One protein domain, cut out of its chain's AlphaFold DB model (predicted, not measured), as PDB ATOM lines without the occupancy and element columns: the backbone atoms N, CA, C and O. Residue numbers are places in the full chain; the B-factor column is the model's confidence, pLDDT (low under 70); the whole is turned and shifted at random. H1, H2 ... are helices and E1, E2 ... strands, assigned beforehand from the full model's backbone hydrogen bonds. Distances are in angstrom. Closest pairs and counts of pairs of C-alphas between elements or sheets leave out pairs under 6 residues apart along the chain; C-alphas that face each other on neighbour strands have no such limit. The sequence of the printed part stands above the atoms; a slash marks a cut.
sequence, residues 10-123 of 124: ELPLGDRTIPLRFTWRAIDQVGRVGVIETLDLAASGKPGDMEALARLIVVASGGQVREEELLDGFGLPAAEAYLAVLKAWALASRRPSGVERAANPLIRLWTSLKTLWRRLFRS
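This is residues 10 to 123 of the 124 residues of an uncharacterized protein of Brevundimonas sp (UniProt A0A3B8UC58). H3 is the core of a small helical body: H2 and H5 cross it at steep tilts, H4 packs on it, and the strand hairpin of E1 and E2 covers parts of H3 and H5. H2, H5 and H6 run nearly along one another in a loose triangle, with H6 loosely placed, while residues 94 to 104 of the link from H5 to H6 stick out as a free loop. The printed part has 114 residues, with two named strands followed by six named helices, in the order E1, E2, H1, H2, H3, H4, H5, H6. The sheet, E1 - E2, is antiparallel and the class is mostly helix; the whole is compact, with a radius of gyration of the C-alphas of 14.1 A and spans of 42 by 36 by 22 A.

Find C-alpha 10 at (4.071, -25.907, 20.292), where E1, residues 10 to 13, begins. E2 follows at residues 16 to 20, H1 at residues 24 to 30 and H2 at residues 32 to 42, 15.6 A long. Look next for C-alpha 49 at (-10.126, -10.565, 18.081), from which H3 runs 18.3 A over residues 49 to 61. H4 is residues 67 to 73, and H5, residues 78 to 93, is 21.9 A long. H6, residues 105 to 120, runs 22.6 A and ends with C-alpha 120 at (2.325, -3.791, 23.575).

Start at the hub, H3. It touches H2, opposite ways at a steep tilt of 43 degrees, in a helical hairpin whose closest C-alphas, Ala 42 and Asp 49, are 4.0 A apart. H3 touches H5, the same way at a steep tilt of 47 degrees, closest at the C-alphas of Ile 57 and Val 85, 6.6 A. It touches H4 at a steep tilt of 66 degrees, closest at Ala 54 and Glu 67, 5.4 A between C-alphas. H1 is close to H3 but not clearly touching, with the C-alphas of Ala 26 and Val 59 5.9 A apart. In the hairpin of E1 and E2, look for N 11 and O 18 at 2.9 A and N 18 and O 11 at 2.8 A, within hydrogen-bond range. The closest C-alphas of E1 and H5 are Leu 11 and Ala 84, 6.2 A, and those of E2 and H3 are Leu 20 and Ser 61, 4.8 A. H6 is close to H5 but not clearly touching, opposite ways at a shallow tilt of 11 degrees, closest at the C-alphas of Ala 90 and Leu 106, 7.5 A. H3 and H6 are apart. H1, H3, H4, H5 and H6 have every O i to N i+4 pair within hydrogen-bond range; H2 has 6 of 7.

The two C-alphas farthest apart, Asp 72 and Gly 98, are 42.8 A from each other. The printed part has no cut, and the link from H5 to H6, 11 residues, is long. Look at the B-factor column: pLDDT is under 70 at residues 73 to 75 and 94 to 123, and its mean over the printed part is 76.2.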
ATOM      1  N   GLU A  10       4.563 -25.671  18.943       89.75
ATOM      2  CA  GLU A  10       4.071 -25.907  20.292       89.75
ATOM      3  C   GLU A  10       3.543 -24.598  20.895       89.75
ATOM      4  O   GLU A  10       4.259 -23.591  20.938       89.75
ATOM      5  N   LEU A  11       2.285 -24.606  21.339       89.50
ATOM      6  CA  LEU A  11       1.657 -23.511  22.071       89.50
ATOM      7  C   LEU A  11       1.450 -23.932  23.534       89.50
ATOM      8  O   LEU A  11       0.596 -24.785  23.790       89.50
ATOM      9  N   PRO A  12       2.182 -23.355  24.500       87.25
ATOM     10  CA  PRO A  12       1.881 -23.553  25.912       87.25
ATOM     11  C   PRO A  12       0.567 -22.849  26.277       87.25
ATOM     12  O   PRO A  12       0.400 -21.665  25.990       87.25
ATOM     13  N   LEU A  13      -0.353 -23.571  26.918       84.06
ATOM     14  CA  LEU A  13      -1.591 -23.056  27.503       84.06
ATOM     15  C   LEU A  13      -1.727 -23.599  28.927       84.06
ATOM     16  O   LEU A  13      -2.062 -24.768  29.115       84.06
ATOM     17  N   GLY A  14      -1.478 -22.755  29.927       79.19
ATOM     18  CA  GLY A  14      -1.483 -23.182  31.327       79.19
ATOM     19  C   GLY A  14      -0.452 -24.285  31.590       79.19
ATOM     20  O   GLY A  14       0.746 -24.077  31.415       79.19
ATOM     21  N   ASP A  15      -0.928 -25.456  32.009       80.94
ATOM     22  CA  ASP A  15      -0.135 -26.648  32.332       80.94
ATOM     23  C   ASP A  15       0.076 -27.603  31.143       80.94
ATOM     24  O   ASP A  15       0.841 -28.566  31.243       80.94
ATOM     25  N   ARG A  16      -0.576 -27.341  30.005       84.50
ATOM     26  CA  ARG A  16      -0.499 -28.173  28.802       84.50
ATOM     27  C   ARG A  16       0.193 -27.456  27.653       84.50
ATOM     28  O   ARG A  16       0.249 -26.234  27.581       84.50
ATOM     29  N   THR A  17       0.714 -28.236  26.714       88.50
ATOM     30  CA  THR A  17       1.247 -27.731  25.444       88.50
ATOM     31  C   THR A  17       0.464 -28.360  24.304       88.50
ATOM     32  O   THR A  17       0.219 -29.566  24.317       88.50
ATOM     33  N   ILE A  18       0.023 -27.535  23.353       89.81
ATOM     34  CA  ILE A  18      -0.807 -27.965  22.230       89.81
ATOM     35  C   ILE A  18      -0.028 -27.805  20.925       89.81
ATOM     36  O   ILE A  18       0.440 -26.700  20.626       89.81
ATOM     37  N   PRO A  19       0.057 -28.865  20.111       91.38
ATOM     38  CA  PRO A  19       0.688 -28.799  18.808       91.38
ATOM     39  C   PRO A  19      -0.216 -28.070  17.806       91.38
ATOM     40  O   PRO A  19      -1.334 -28.495  17.518       91.38
ATOM     41  N   LEU A  20       0.285 -26.989  17.211       91.25
ATOM     42  CA  LEU A  20      -0.395 -26.264  16.140       91.25
ATOM     43  C   LEU A  20       0.185 -26.636  14.777       91.25
ATOM     44  O   LEU A  20       1.382 -26.476  14.515       91.25
ATOM     45  N   ARG A  21      -0.692 -27.089  13.879       89.88
ATOM     46  CA  ARG A  21      -0.382 -27.438  12.493       89.88
ATOM     47  C   ARG A  21      -1.592 -27.235  11.577       89.88
ATOM     48  O   ARG A  21      -2.531 -28.027  11.569       89.88
ATOM     49  N   PHE A  22      -1.512 -26.247  10.688       85.75
ATOM     50  CA  PHE A  22      -2.497 -26.086   9.616       85.75
ATOM     51  C   PHE A  22      -2.346 -27.196   8.568       85.75
ATOM     52  O   PHE A  22      -1.440 -27.171   7.737       85.75
ATOM     53  N   THR A  23      -3.238 -28.185   8.614       80.94
ATOM     54  CA  THR A  23      -3.326 -29.241   7.595       80.94
ATOM     55  C   THR A  23      -4.108 -28.760   6.373       80.94
ATOM     56  O   THR A  23      -4.938 -27.863   6.488       80.94
ATOM     57  N   TRP A  24      -3.922 -29.389   5.208       73.19
ATOM     58  CA  TRP A  24      -4.716 -29.064   4.014       73.19
ATOM     59  C   TRP A  24      -6.217 -29.194   4.248       73.19
ATOM     60  O   TRP A  24      -6.960 -28.293   3.892       73.19
ATOM     61  N   ARG A  25      -6.649 -30.244   4.952       75.94
ATOM     62  CA  ARG A  25      -8.056 -30.426   5.324       75.94
ATOM     63  C   ARG A  25      -8.586 -29.260   6.165       75.94
ATOM     64  O   ARG A  25      -9.699 -28.806   5.934       75.94
ATOM     65  N   ALA A  26      -7.795 -28.780   7.124       75.38
ATOM     66  CA  ALA A  26      -8.160 -27.642   7.966       75.38
ATOM     67  C   ALA A  26      -8.204 -26.327   7.161       75.38
ATOM     68  O   ALA A  26      -9.098 -25.506   7.346       75.38
ATOM     69  N   ILE A  27      -7.271 -26.154   6.217       75.12
ATOM     70  CA  ILE A  27      -7.240 -25.003   5.306       75.12
ATOM     71  C   ILE A  27      -8.418 -25.038   4.330       75.12
ATOM     72  O   ILE A  27      -8.981 -23.988   4.049       75.12
ATOM     73  N   ASP A  28      -8.813 -26.208   3.831       76.81
ATOM     74  CA  ASP A  28      -9.936 -26.358   2.900       76.81
ATOM     75  C   ASP A  28     -11.287 -26.080   3.576       76.81
ATOM     76  O   ASP A  28     -12.199 -25.575   2.928       76.81
ATOM     77  N   GLN A  29     -11.412 -26.345   4.882       73.25
ATOM     78  CA  GLN A  29     -12.619 -26.031   5.659       73.25
ATOM     79  C   GLN A  29     -12.849 -24.524   5.830       73.25
ATOM     80  O   GLN A  29     -13.990 -24.073   5.790       73.25
ATOM     81  N   VAL A  30     -11.778 -23.750   6.027       75.62
ATOM     82  CA  VAL A  30     -11.846 -22.294   6.268       75.62
ATOM     83  C   VAL A  30     -11.592 -21.487   4.985       75.62
ATOM     84  O   VAL A  30     -11.976 -20.327   4.864       75.62
ATOM     85  N   GLY A  31     -10.942 -22.103   4.000       79.19
ATOM     86  CA  GLY A  31     -10.374 -21.443   2.835       79.19
ATOM     87  C   GLY A  31      -9.092 -20.675   3.175       79.19
ATOM     88  O   GLY A  31      -8.981 -19.995   4.194       79.19
ATOM     89  N   ARG A  32      -8.101 -20.710   2.274       76.38
ATOM     90  CA  ARG A  32      -6.829 -19.976   2.444       76.38
ATOM     91  C   ARG A  32      -7.020 -18.470   2.662       76.38
ATOM     92  O   ARG A  32      -6.243 -17.868   3.395       76.38
ATOM     93  N   VAL A  33      -8.017 -17.873   2.010       79.75
ATOM     94  CA  VAL A  33      -8.376 -16.458   2.197       79.75
ATOM     95  C   VAL A  33      -9.000 -16.245   3.578       79.75
ATOM     96  O   VAL A  33      -8.541 -15.366   4.298       79.75
ATOM     97  N   GLY A  34      -9.922 -17.118   3.996       83.25
ATOM     98  CA  GLY A  34     -10.551 -17.046   5.316       83.25
ATOM     99  C   GLY A  34      -9.551 -17.145   6.470       83.25
ATOM    100  O   GLY A  34      -9.673 -16.414   7.450       83.25
ATOM    101  N   VAL A  35      -8.495 -17.961   6.343       85.69
ATOM    102  CA  VAL A  35      -7.414 -18.016   7.349       85.69
ATOM    103  C   VAL A  35      -6.688 -16.670   7.474       85.69
ATOM    104  O   VAL A  35      -6.399 -16.232   8.584       85.69
ATOM    105  N   ILE A  36      -6.408 -15.995   6.354       85.50
ATOM    106  CA  ILE A  36      -5.730 -14.687   6.349       85.50
ATOM    107  C   ILE A  36      -6.640 -13.607   6.940       85.50
ATOM    108  O   ILE A  36      -6.193 -12.836   7.782       85.50
ATOM    109  N   GLU A  37      -7.913 -13.576   6.549       87.31
ATOM    110  CA  GLU A  37      -8.888 -12.614   7.080       87.31
ATOM    111  C   GLU A  37      -9.089 -12.786   8.589       87.31
ATOM    112  O   GLU A  37      -9.141 -11.805   9.331       87.31
ATOM    113  N   THR A  38      -9.122 -14.033   9.065       89.50
ATOM    114  CA  THR A  38      -9.242 -14.330  10.499       89.50
ATOM    115  C   THR A  38      -7.971 -13.936  11.259       89.50
ATOM    116  O   THR A  38      -8.060 -13.429  12.375       89.50
ATOM    117  N   LEU A  39      -6.785 -14.101  10.657       88.06
ATOM    118  CA  LEU A  39      -5.520 -13.611  11.222       88.06
ATOM    119  C   LEU A  39      -5.507 -12.081  11.344       88.06
ATOM    120  O   LEU A  39      -5.095 -11.554  12.375       88.06
ATOM    121  N   ASP A  40      -5.981 -11.366  10.323       86.38
ATOM    122  CA  ASP A  40      -6.082  -9.906  10.362       86.38
ATOM    123  C   ASP A  40      -7.086  -9.437  11.431       86.38
ATOM    124  O   ASP A  40      -6.821  -8.463  12.144       86.38
ATOM    125  N   LEU A  41      -8.205 -10.153  11.601       87.88
ATOM    126  CA  LEU A  41      -9.178  -9.885  12.661       87.88
ATOM    127  C   LEU A  41      -8.575 -10.110  14.056       87.88
ATOM    128  O   LEU A  41      -8.695  -9.231  14.911       87.88
ATOM    129  N   ALA A  42      -7.860 -11.220  14.256       87.12
ATOM    130  CA  ALA A  42      -7.162 -11.535  15.504       87.12
ATOM    131  C   ALA A  42      -6.078 -10.501  15.871       87.12
ATOM    132  O   ALA A  42      -5.748 -10.329  17.040       87.12
ATOM    133  N   ALA A  43      -5.532  -9.779  14.889       84.19
ATOM    134  CA  ALA A  43      -4.554  -8.710  15.104       84.19
ATOM    135  C   ALA A  43      -5.176  -7.308  15.255       84.19
ATOM    136  O   ALA A  43      -4.450  -6.325  15.439       84.19
ATOM    137  N   SER A  44      -6.498  -7.179  15.118       81.69
ATOM    138  CA  SER A  44      -7.149  -5.875  14.956       81.69
ATOM    139  C   SER A  44      -7.255  -5.060  16.252       81.69
ATOM    140  O   SER A  44      -7.333  -3.827  16.187       81.69
ATOM    141  N   GLY A  45      -7.233  -5.717  17.419       75.75
ATOM    142  CA  GLY A  45      -7.479  -5.082  18.718       75.75
ATOM    143  C   GLY A  45      -8.919  -4.585  18.883       75.75
ATOM    144  O   GLY A  45      -9.144  -3.583  19.563       75.75
ATOM    145  N   LYS A  46      -9.870  -5.192  18.164       81.44
ATOM    146  CA  LYS A  46     -11.307  -4.883  18.203       81.44
ATOM    147  C   LYS A  46     -12.057  -6.030  18.890       81.44
ATOM    148  O   LYS A  46     -11.547  -7.146  18.877       81.44
ATOM    149  N   PRO A  47     -13.286  -5.798  19.394       82.56
ATOM    150  CA  PRO A  47     -14.151  -6.890  19.840       82.56
ATOM    151  C   PRO A  47     -14.244  -7.979  18.763       82.56
ATOM    152  O   PRO A  47     -14.447  -7.650  17.590       82.56
ATOM    153  N   GLY A  48     -14.071  -9.245  19.145       85.81
ATOM    154  CA  GLY A  48     -13.988 -10.362  18.201       85.81
ATOM    155  C   GLY A  48     -12.571 -10.883  17.934       85.81
ATOM    156  O   GLY A  48     -12.430 -11.921  17.287       85.81
ATOM    157  N   ASP A  49     -11.515 -10.178  18.359       87.69
ATOM    158  CA  ASP A  49     -10.126 -10.565  18.081       87.69
ATOM    159  C   ASP A  49      -9.710 -11.852  18.808       87.69
ATOM    160  O   ASP A  49      -9.101 -12.738  18.202       87.69
ATOM    161  N   MET A  50     -10.105 -11.999  20.071       89.31
ATOM    162  CA  MET A  50      -9.862 -13.198  20.867       89.31
ATOM    163  C   MET A  50     -10.652 -14.396  20.339       89.31
ATOM    164  O   MET A  50     -10.085 -15.483  20.232       89.31
ATOM    165  N   GLU A  51     -11.909 -14.218  19.918       92.56
ATOM    166  CA  GLU A  51     -12.684 -15.287  19.278       92.56
ATOM    167  C   GLU A  51     -12.098 -15.683  17.914       92.56
ATOM    168  O   GLU A  51     -12.121 -16.855  17.534       92.56
ATOM    169  N   ALA A  52     -11.559 -14.724  17.157       91.94
ATOM    170  CA  ALA A  52     -10.870 -15.006  15.900       91.94
ATOM    171  C   ALA A  52      -9.578 -15.802  16.137       91.94
ATOM    172  O   ALA A  52      -9.293 -16.770  15.427       91.94
ATOM    173  N   LEU A  53      -8.815 -15.431  17.165       92.19
ATOM    174  CA  LEU A  53      -7.612 -16.149  17.560       92.19
ATOM    175  C   LEU A  53      -7.935 -17.567  18.059       92.19
ATOM    176  O   LEU A  53      -7.280 -18.520  17.634       92.19
ATOM    177  N   ALA A  54      -8.967 -17.723  18.890       93.00
ATOM    178  CA  ALA A  54      -9.425 -19.021  19.383       93.00
ATOM    179  C   ALA A  54      -9.822 -19.955  18.229       93.00
ATOM    180  O   ALA A  54      -9.319 -21.078  18.154       93.00
ATOM    181  N   ARG A  55     -10.615 -19.465  17.263       92.38
ATOM    182  CA  ARG A  55     -10.967 -20.208  16.038       92.38
ATOM    183  C   ARG A  55      -9.742 -20.738  15.303       92.38
ATOM    184  O   ARG A  55      -9.691 -21.912  14.937       92.38
ATOM    185  N   LEU A  56      -8.732 -19.894  15.099       92.56
ATOM    186  CA  LEU A  56      -7.506 -20.299  14.410       92.56
ATOM    187  C   LEU A  56      -6.741 -21.389  15.169       92.56
ATOM    188  O   LEU A  56      -6.179 -22.285  14.539       92.56
ATOM    189  N   ILE A  57      -6.736 -21.346  16.503       92.94
ATOM    190  CA  ILE A  57      -6.103 -22.366  17.350       92.94
ATOM    191  C   ILE A  57      -6.862 -23.692  17.265       92.94
ATOM    192  O   ILE A  57      -6.232 -24.740  17.127       92.94
ATOM    193  N   VAL A  58      -8.198 -23.679  17.282       92.44
ATOM    194  CA  VAL A  58      -9.014 -24.895  17.103       92.44
ATOM    195  C   VAL A  58      -8.726 -25.545  15.749       92.44
ATOM    196  O   VAL A  58      -8.449 -26.744  15.671       92.44
ATOM    197  N   VAL A  59      -8.700 -24.741  14.685       90.75
ATOM    198  CA  VAL A  59      -8.389 -25.201  13.323       90.75
ATOM    199  C   VAL A  59      -6.972 -25.780  13.250       90.75
ATOM    200  O   VAL A  59      -6.776 -26.880  12.729       90.75
ATOM    201  N   ALA A  60      -5.977 -25.071  13.788       90.94
ATOM    202  CA  ALA A  60      -4.580 -25.489  13.736       90.94
ATOM    203  C   ALA A  60      -4.268 -26.686  14.649       90.94
ATOM    204  O   ALA A  60      -3.393 -27.480  14.324       90.94
ATOM    205  N   SER A  61      -4.970 -26.845  15.767       91.38
ATOM    206  CA  SER A  61      -4.824 -28.008  16.654       91.38
ATOM    207  C   SER A  61      -5.570 -29.246  16.146       91.38
ATOM    208  O   SER A  61      -5.446 -30.326  16.719       91.38
ATOM    209  N   GLY A  62      -6.368 -29.116  15.079       87.19
ATOM    210  CA  GLY A  62      -7.208 -30.202  14.576       87.19
ATOM    211  C   GLY A  62      -8.336 -30.590  15.537       87.19
ATOM    212  O   GLY A  62      -8.750 -31.747  15.539       87.19
ATOM    213  N   GLY A  63      -8.810 -29.646  16.358       85.25
ATOM    214  CA  GLY A  63      -9.894 -29.862  17.320       85.25
ATOM    215  C   GLY A  63      -9.471 -30.479  18.656       85.25
ATOM    216  O   GLY A  63     -10.335 -30.908  19.414       85.25
ATOM    217  N   GLN A  64      -8.170 -30.530  18.971       87.88
ATOM    218  CA  GLN A  64      -7.691 -30.972  20.294       87.88
ATOM    219  C   GLN A  64      -8.108 -30.029  21.430       87.88
ATOM    220  O   GLN A  64      -8.113 -30.427  22.592       87.88
ATOM    221  N   VAL A  65      -8.443 -28.787  21.086       89.00
ATOM    222  CA  VAL A  65      -9.010 -27.794  21.994       89.00
ATOM    223  C   VAL A  65     -10.251 -27.172  21.381       89.00
ATOM    224  O   VAL A  65     -10.380 -27.112  20.156       89.00
ATOM    225  N   ARG A  66     -11.156 -26.712  22.243       90.19
ATOM    226  CA  ARG A  66     -12.386 -26.008  21.867       90.19
ATOM    227  C   ARG A  66     -12.269 -24.515  22.154       90.19
ATOM    228  O   ARG A  66     -11.455 -24.112  22.979       90.19
ATOM    229  N   GLU A  67     -13.084 -23.700  21.491       89.50
ATOM    230  CA  GLU A  67     -13.057 -22.241  21.673       89.50
ATOM    231  C   GLU A  67     -13.400 -21.841  23.113       89.50
ATOM    232  O   GLU A  67     -12.717 -20.990  23.677       89.50
ATOM    233  N   GLU A  68     -14.376 -22.505  23.745       88.00
ATOM    234  CA  GLU A  68     -14.794 -22.172  25.116       88.00
ATOM    235  C   GLU A  68     -13.660 -22.408  26.125       88.00
ATOM    236  O   GLU A  68     -13.435 -21.614  27.034       88.00
ATOM    237  N   GLU A  69     -12.872 -23.469  25.929       85.50
ATOM    238  CA  GLU A  69     -11.702 -23.756  26.765       85.50
ATOM    239  C   GLU A  69     -10.643 -22.649  26.678       85.50
ATOM    240  O   GLU A  69      -9.954 -22.366  27.659       85.50
ATOM    241  N   LEU A  70     -10.499 -22.031  25.506       86.50
ATOM    242  CA  LEU A  70      -9.511 -20.987  25.246       86.50
ATOM    243  C   LEU A  70      -9.946 -19.628  25.802       86.50
ATOM    244  O   LEU A  70      -9.103 -18.884  26.302       86.50
ATOM    245  N   LEU A  71     -11.237 -19.311  25.699       86.44
ATOM    246  CA  LEU A  71     -11.792 -18.017  26.096       86.44
ATOM    247  C   LEU A  71     -12.093 -17.951  27.598       86.44
ATOM    248  O   LEU A  71     -11.742 -16.962  28.238       86.44
ATOM    249  N   ASP A  72     -12.664 -19.018  28.161       79.31
ATOM    250  CA  ASP A  72     -13.167 -19.030  29.541       79.31
ATOM    251  C   ASP A  72     -12.292 -19.852  30.503       79.31
ATOM    252  O   ASP A  72     -12.473 -19.794  31.719       79.31
ATOM    253  N   GLY A  73     -11.362 -20.652  29.970       64.06
ATOM    254  CA  GLY A  73     -10.580 -21.623  30.737       64.06
ATOM    255  C   GLY A  73      -9.143 -21.188  31.021       64.06
ATOM    256  O   GLY A  73      -8.845 -20.586  32.048       64.06
ATOM    257  N   PHE A  74      -8.222 -21.561  30.128       60.34
ATOM    258  CA  PHE A  74      -6.770 -21.579  30.394       60.34
ATOM    259  C   PHE A  74      -6.119 -20.196  30.541       60.34
ATOM    260  O   PHE A  74      -4.974 -20.110  30.986       60.34
ATOM    261  N   GLY A  75      -6.826 -19.132  30.152       64.31
ATOM    262  CA  GLY A  75      -6.231 -17.831  29.885       64.31
ATOM    263  C   GLY A  75      -5.400 -17.902  28.607       64.31
ATOM    264  O   GLY A  75      -4.393 -18.602  28.529       64.31
ATOM    265  N   LEU A  76      -5.833 -17.197  27.567       75.19
ATOM    266  CA  LEU A  76      -5.124 -17.191  26.297       75.19
ATOM    267  C   LEU A  76      -4.084 -16.060  26.296       75.19
ATOM    268  O   LEU A  76      -4.478 -14.889  26.239       75.19
ATOM    269  N   PRO A  77      -2.766 -16.346  26.320       82.00
ATOM    270  CA  PRO A  77      -1.769 -15.300  26.171       82.00
ATOM    271  C   PRO A  77      -1.788 -14.801  24.722       82.00
ATOM    272  O   PRO A  77      -1.113 -15.338  23.843       82.00
ATOM    273  N   ALA A  78      -2.607 -13.779  24.462       83.25
ATOM    274  CA  ALA A  78      -3.001 -13.361  23.117       83.25
ATOM    275  C   ALA A  78      -1.805 -13.157  22.171       83.25
ATOM    276  O   ALA A  78      -1.824 -13.617  21.032       83.25
ATOM    277  N   ALA A  79      -0.728 -12.529  22.653       83.75
ATOM    278  CA  ALA A  79       0.468 -12.281  21.853       83.75
ATOM    279  C   ALA A  79       1.212 -13.575  21.473       83.75
ATOM    280  O   ALA A  79       1.563 -13.770  20.309       83.75
ATOM    281  N   GLU A  80       1.446 -14.467  22.433       84.44
ATOM    282  CA  GLU A  80       2.173 -15.725  22.224       84.44
ATOM    283  C   GLU A  80       1.362 -16.691  21.365       84.44
ATOM    284  O   GLU A  80       1.886 -17.260  20.405       84.44
ATOM    285  N   ALA A  81       0.062 -16.790  21.646       89.38
ATOM    286  CA  ALA A  81      -0.886 -17.575  20.876       89.38
ATOM    287  C   ALA A  81      -0.980 -17.082  19.423       89.38
ATOM    288  O   ALA A  81      -0.850 -17.878  18.490       89.38
ATOM    289  N   TYR A  82      -1.097 -15.770  19.209       88.81
ATOM    290  CA  TYR A  82      -1.106 -15.186  17.868       88.81
ATOM    291  C   TYR A  82       0.198 -15.468  17.108       88.81
ATOM    292  O   TYR A  82       0.171 -15.885  15.947       88.81
ATOM    293  N   LEU A  83       1.356 -15.309  17.760       86.88
ATOM    294  CA  LEU A  83       2.651 -15.631  17.159       86.88
ATOM    295  C   LEU A  83       2.780 -17.119  16.814       86.88
ATOM    296  O   LEU A  83       3.351 -17.451  15.773       86.88
ATOM    297  N   ALA A  84       2.274 -18.012  17.665       89.69
ATOM    298  CA  ALA A  84       2.306 -19.449  17.428       89.69
ATOM    299  C   ALA A  84       1.448 -19.835  16.212       89.69
ATOM    300  O   ALA A  84       1.941 -20.501  15.296       89.69
ATOM    301  N   VAL A  85       0.213 -19.328  16.146       90.75
ATOM    302  CA  VAL A  85      -0.695 -19.509  15.002       90.75
ATOM    303  C   VAL A  85      -0.066 -18.963  13.721       90.75
ATOM    304  O   VAL A  85      -0.057 -19.642  12.693       90.75
ATOM    305  N   LEU A  86       0.522 -17.768  13.776       87.50
ATOM    306  CA  LEU A  86       1.191 -17.166  12.632       87.50
ATOM    307  C   LEU A  86       2.355 -18.021  12.118       87.50
ATOM    308  O   LEU A  86       2.498 -18.212  10.908       87.50
ATOM    309  N   LYS A  87       3.205 -18.522  13.021       84.19
ATOM    310  CA  LYS A  87       4.321 -19.404  12.658       84.19
ATOM    311  C   LYS A  87       3.800 -20.680  12.001       84.19
ATOM    312  O   LYS A  87       4.297 -21.044  10.935       84.19
ATOM    313  N   ALA A  88       2.776 -21.308  12.582       88.00
ATOM    314  CA  ALA A  88       2.153 -22.509  12.032       88.00
ATOM    315  C   ALA A  88       1.563 -22.246  10.634       88.00
ATOM    316  O   ALA A  88       1.744 -23.046   9.714       88.00
ATOM    317  N   TRP A  89       0.926 -21.089  10.434       86.94
ATOM    318  CA  TRP A  89       0.394 -20.686   9.136       86.94
ATOM    319  C   TRP A  89       1.487 -20.424   8.095       86.94
ATOM    320  O   TRP A  89       1.379 -20.860   6.947       86.94
ATOM    321  N   ALA A  90       2.560 -19.730   8.479       82.12
ATOM    322  CA  ALA A  90       3.686 -19.443   7.596       82.12
ATOM    323  C   ALA A  90       4.382 -20.730   7.132       82.12
ATOM    324  O   ALA A  90       4.790 -20.829   5.973       82.12
ATOM    325  N   LEU A  91       4.492 -21.712   8.029       80.44
ATOM    326  CA  LEU A  91       5.023 -23.038   7.741       80.44
ATOM    327  C   LEU A  91       4.154 -23.791   6.724       80.44
ATOM    328  O   LEU A  91       4.673 -24.218   5.692       80.44
ATOM    329  N   ALA A  92       2.837 -23.844   6.943       79.31
ATOM    330  CA  ALA A  92       1.894 -24.477   6.017       79.31
ATOM    331  C   ALA A  92       1.787 -23.747   4.661       79.31
ATOM    332  O   ALA A  92       1.584 -24.358   3.612       79.31
ATOM    333  N   SER A  93       1.961 -22.423   4.653       73.56
ATOM    334  CA  SER A  93       1.845 -21.587   3.452       73.56
ATOM    335  C   SER A  93       3.007 -21.723   2.466       73.56
ATOM    336  O   SER A  93       2.854 -21.337   1.298       73.56
ATOM    337  N   ARG A  94       4.169 -22.232   2.906       66.00
ATOM    338  CA  ARG A  94       5.355 -22.421   2.058       66.00
ATOM    339  C   ARG A  94       5.171 -23.643   1.154       66.00
ATOM    340  O   ARG A  94       5.316 -24.784   1.582       66.00
ATOM    341  N   ARG A  95       4.901 -23.404  -0.135       53.38
ATOM    342  CA  ARG A  95       4.875 -24.466  -1.155       53.38
ATOM    343  C   ARG A  95       6.300 -25.007  -1.406       53.38
ATOM    344  O   ARG A  95       7.241 -24.220  -1.388       53.38
ATOM    345  N   PRO A  96       6.486 -26.299  -1.734       46.53
ATOM    346  CA  PRO A  96       7.803 -26.881  -2.035       46.53
ATOM    347  C   PRO A  96       8.401 -26.503  -3.400       46.53
ATOM    348  O   PRO A  96       9.428 -27.051  -3.776       46.53
ATOM    349  N   SER A  97       7.774 -25.622  -4.173       43.00
ATOM    350  CA  SER A  97       8.226 -25.254  -5.517       43.00
ATOM    351  C   SER A  97       8.577 -23.774  -5.536       43.00
ATOM    352  O   SER A  97       7.716 -22.972  -5.170       43.00
ATOM    353  N   GLY A  98       9.799 -23.441  -5.967       38.88
ATOM    354  CA  GLY A  98      10.376 -22.094  -6.096       38.88
ATOM    355  C   GLY A  98       9.646 -21.168  -7.073       38.88
ATOM    356  O   GLY A  98      10.235 -20.656  -8.013       38.88
ATOM    357  N   VAL A  99       8.354 -20.961  -6.845       40.00
ATOM    358  CA  VAL A  99       7.522 -19.983  -7.528       40.00
ATOM    359  C   VAL A  99       7.340 -18.832  -6.551       40.00
ATOM    360  O   VAL A  99       6.509 -18.895  -5.641       40.00
ATOM    361  N   GLU A 100       8.144 -17.789  -6.733       43.97
ATOM    362  CA  GLU A 100       7.827 -16.467  -6.209       43.97
ATOM    363  C   GLU A 100       6.435 -16.082  -6.715       43.97
ATOM    364  O   GLU A 100       6.182 -16.038  -7.920       43.97
ATOM    365  N   ARG A 101       5.498 -15.828  -5.798       48.25
ATOM    366  CA  ARG A 101       4.265 -15.120  -6.140       48.25
ATOM    367  C   ARG A 101       4.255 -13.756  -5.479       48.25
ATOM    368  O   ARG A 101       4.551 -13.613  -4.294       48.25
ATOM    369  N   ALA A 102       3.916 -12.786  -6.323       41.94
ATOM    370  CA  ALA A 102       3.786 -11.370  -6.055       41.94
ATOM    371  C   ALA A 102       2.934 -11.092  -4.808       41.94
ATOM    372  O   ALA A 102       1.898 -11.720  -4.600       41.94
ATOM    373  N   ALA A 103       3.399 -10.133  -4.006       46.81
ATOM    374  CA  ALA A 103       2.820  -9.691  -2.739       46.81
ATOM    375  C   ALA A 103       2.690 -10.807  -1.689       46.81
ATOM    376  O   ALA A 103       1.633 -11.389  -1.464       46.81
ATOM    377  N   ASN A 104       3.799 -11.064  -0.993       48.19
ATOM    378  CA  ASN A 104       3.854 -11.977   0.139       48.19
ATOM    379  C   ASN A 104       2.850 -11.529   1.234       48.19
ATOM    380  O   ASN A 104       3.051 -10.463   1.825       48.19
ATOM    381  N   PRO A 105       1.799 -12.316   1.549       51.06
ATOM    382  CA  PRO A 105       0.839 -12.001   2.613       51.06
ATOM    383  C   PRO A 105       1.525 -11.790   3.967       51.06
ATOM    384  O   PRO A 105       1.062 -11.006   4.791       51.06
ATOM    385  N   LEU A 106       2.694 -12.413   4.157       54.72
ATOM    386  CA  LEU A 106       3.529 -12.247   5.341       54.72
ATOM    387  C   LEU A 106       4.087 -10.826   5.486       54.72
ATOM    388  O   LEU A 106       4.381 -10.431   6.605       54.72
ATOM    389  N   ILE A 107       4.211 -10.035   4.411       53.44
ATOM    390  CA  ILE A 107       4.628  -8.625   4.508       53.44
ATOM    391  C   ILE A 107       3.504  -7.790   5.126       53.44
ATOM    392  O   ILE A 107       3.758  -7.037   6.066       53.44
ATOM    393  N   ARG A 108       2.254  -7.948   4.666       54.53
ATOM    394  CA  ARG A 108       1.100  -7.255   5.278       54.53
ATOM    395  C   ARG A 108       0.959  -7.653   6.745       54.53
ATOM    396  O   ARG A 108       0.913  -6.786   7.612       54.53
ATOM    397  N   LEU A 109       1.066  -8.948   7.015       59.34
ATOM    398  CA  LEU A 109       0.986  -9.529   8.352       59.34
ATOM    399  C   LEU A 109       2.142  -9.093   9.269       59.34
ATOM    400  O   LEU A 109       1.923  -8.817  10.443       59.34
ATOM    401  N   TRP A 110       3.358  -8.932   8.732       56.03
ATOM    402  CA  TRP A 110       4.509  -8.345   9.432       56.03
ATOM    403  C   TRP A 110       4.290  -6.871   9.782       56.03
ATOM    404  O   TRP A 110       4.717  -6.398  10.835       56.03
ATOM    405  N   THR A 111       3.592  -6.136   8.917       57.72
ATOM    406  CA  THR A 111       3.232  -4.733   9.168       57.72
ATOM    407  C   THR A 111       2.211  -4.634  10.305       57.72
ATOM    408  O   THR A 111       2.369  -3.805  11.208       57.72
ATOM    409  N   SER A 112       1.227  -5.538  10.326       58.50
ATOM    410  CA  SER A 112       0.280  -5.699  11.436       58.50
ATOM    411  C   SER A 112       1.000  -6.102  12.727       58.50
ATOM    412  O   SER A 112       0.776  -5.495  13.771       58.50
ATOM    413  N   LEU A 113       1.972  -7.018  12.646       63.06
ATOM    414  CA  LEU A 113       2.801  -7.436  13.779       63.06
ATOM    415  C   LEU A 113       3.608  -6.290  14.382       63.06
ATOM    416  O   LEU A 113       3.631  -6.135  15.595       63.06
ATOM    417  N   LYS A 114       4.242  -5.461  13.541       59.94
ATOM    418  CA  LYS A 114       4.954  -4.248  13.976       59.94
ATOM    419  C   LYS A 114       4.026  -3.288  14.712       59.94
ATOM    420  O   LYS A 114       4.457  -2.607  15.638       59.94
ATOM    421  N   THR A 115       2.770  -3.215  14.285       62.25
ATOM    422  CA  THR A 115       1.757  -2.344  14.886       62.25
ATOM    423  C   THR A 115       1.301  -2.889  16.240       62.25
ATOM    424  O   THR A 115       1.237  -2.128  17.205       62.25
ATOM    425  N   LEU A 116       1.090  -4.205  16.337       61.25
ATOM    426  CA  LEU A 116       0.780  -4.901  17.587       61.25
ATOM    427  C   LEU A 116       1.940  -4.783  18.595       61.25
ATOM    428  O   LEU A 116       1.731  -4.378  19.734       61.25
ATOM    429  N   TRP A 117       3.179  -5.015  18.149       62.84
ATOM    430  CA  TRP A 117       4.395  -4.845  18.956       62.84
ATOM    431  C   TRP A 117       4.548  -3.415  19.480       62.84
ATOM    432  O   TRP A 117       4.805  -3.211  20.661       62.84
ATOM    433  N   ARG A 118       4.343  -2.395  18.635       63.12
ATOM    434  CA  ARG A 118       4.402  -0.998  19.095       63.12
ATOM    435  C   ARG A 118       3.350  -0.677  20.148       63.12
ATOM    436  O   ARG A 118       3.619   0.188  20.967       63.12
ATOM    437  N   ARG A 119       2.172  -1.303  20.107       60.50
ATOM    438  CA  ARG A 119       1.124  -1.096  21.116       60.50
ATOM    439  C   ARG A 119       1.477  -1.776  22.436       60.50
ATOM    440  O   ARG A 119       1.381  -1.135  23.470       60.50
ATOM    441  N   LEU A 120       1.958  -3.017  22.385       57.16
ATOM    442  CA  LEU A 120       2.325  -3.791  23.575       57.16
ATOM    443  C   LEU A 120       3.540  -3.210  24.319       57.16
ATOM    444  O   LEU A 120       3.567  -3.232  25.542       57.16
ATOM    445  N   PHE A 121       4.510  -2.633  23.602       57.78
ATOM    446  CA  PHE A 121       5.742  -2.085  24.191       57.78
ATOM    447  C   PHE A 121       5.770  -0.547  24.335       57.78
ATOM    448  O   PHE A 121       6.793  -0.003  24.738       57.78
ATOM    449  N   ARG A 122       4.684   0.182  24.015       46.25
ATOM    450  CA  ARG A 122       4.531   1.616  24.379       46.25
ATOM    451  C   ARG A 122       3.760   1.847  25.677       46.25
ATOM    452  O   ARG A 122       3.663   2.993  26.099       46.25
ATOM    453  N   SER A 123       3.202   0.799  26.273       38.44
ATOM    454  CA  SER A 123       2.502   0.869  27.561       38.44
ATOM    455  C   SER A 123       3.383   0.450  28.747       38.44
ATOM    456  O   SER A 123       2.843   0.068  29.781       38.44
TER     457      SER A 123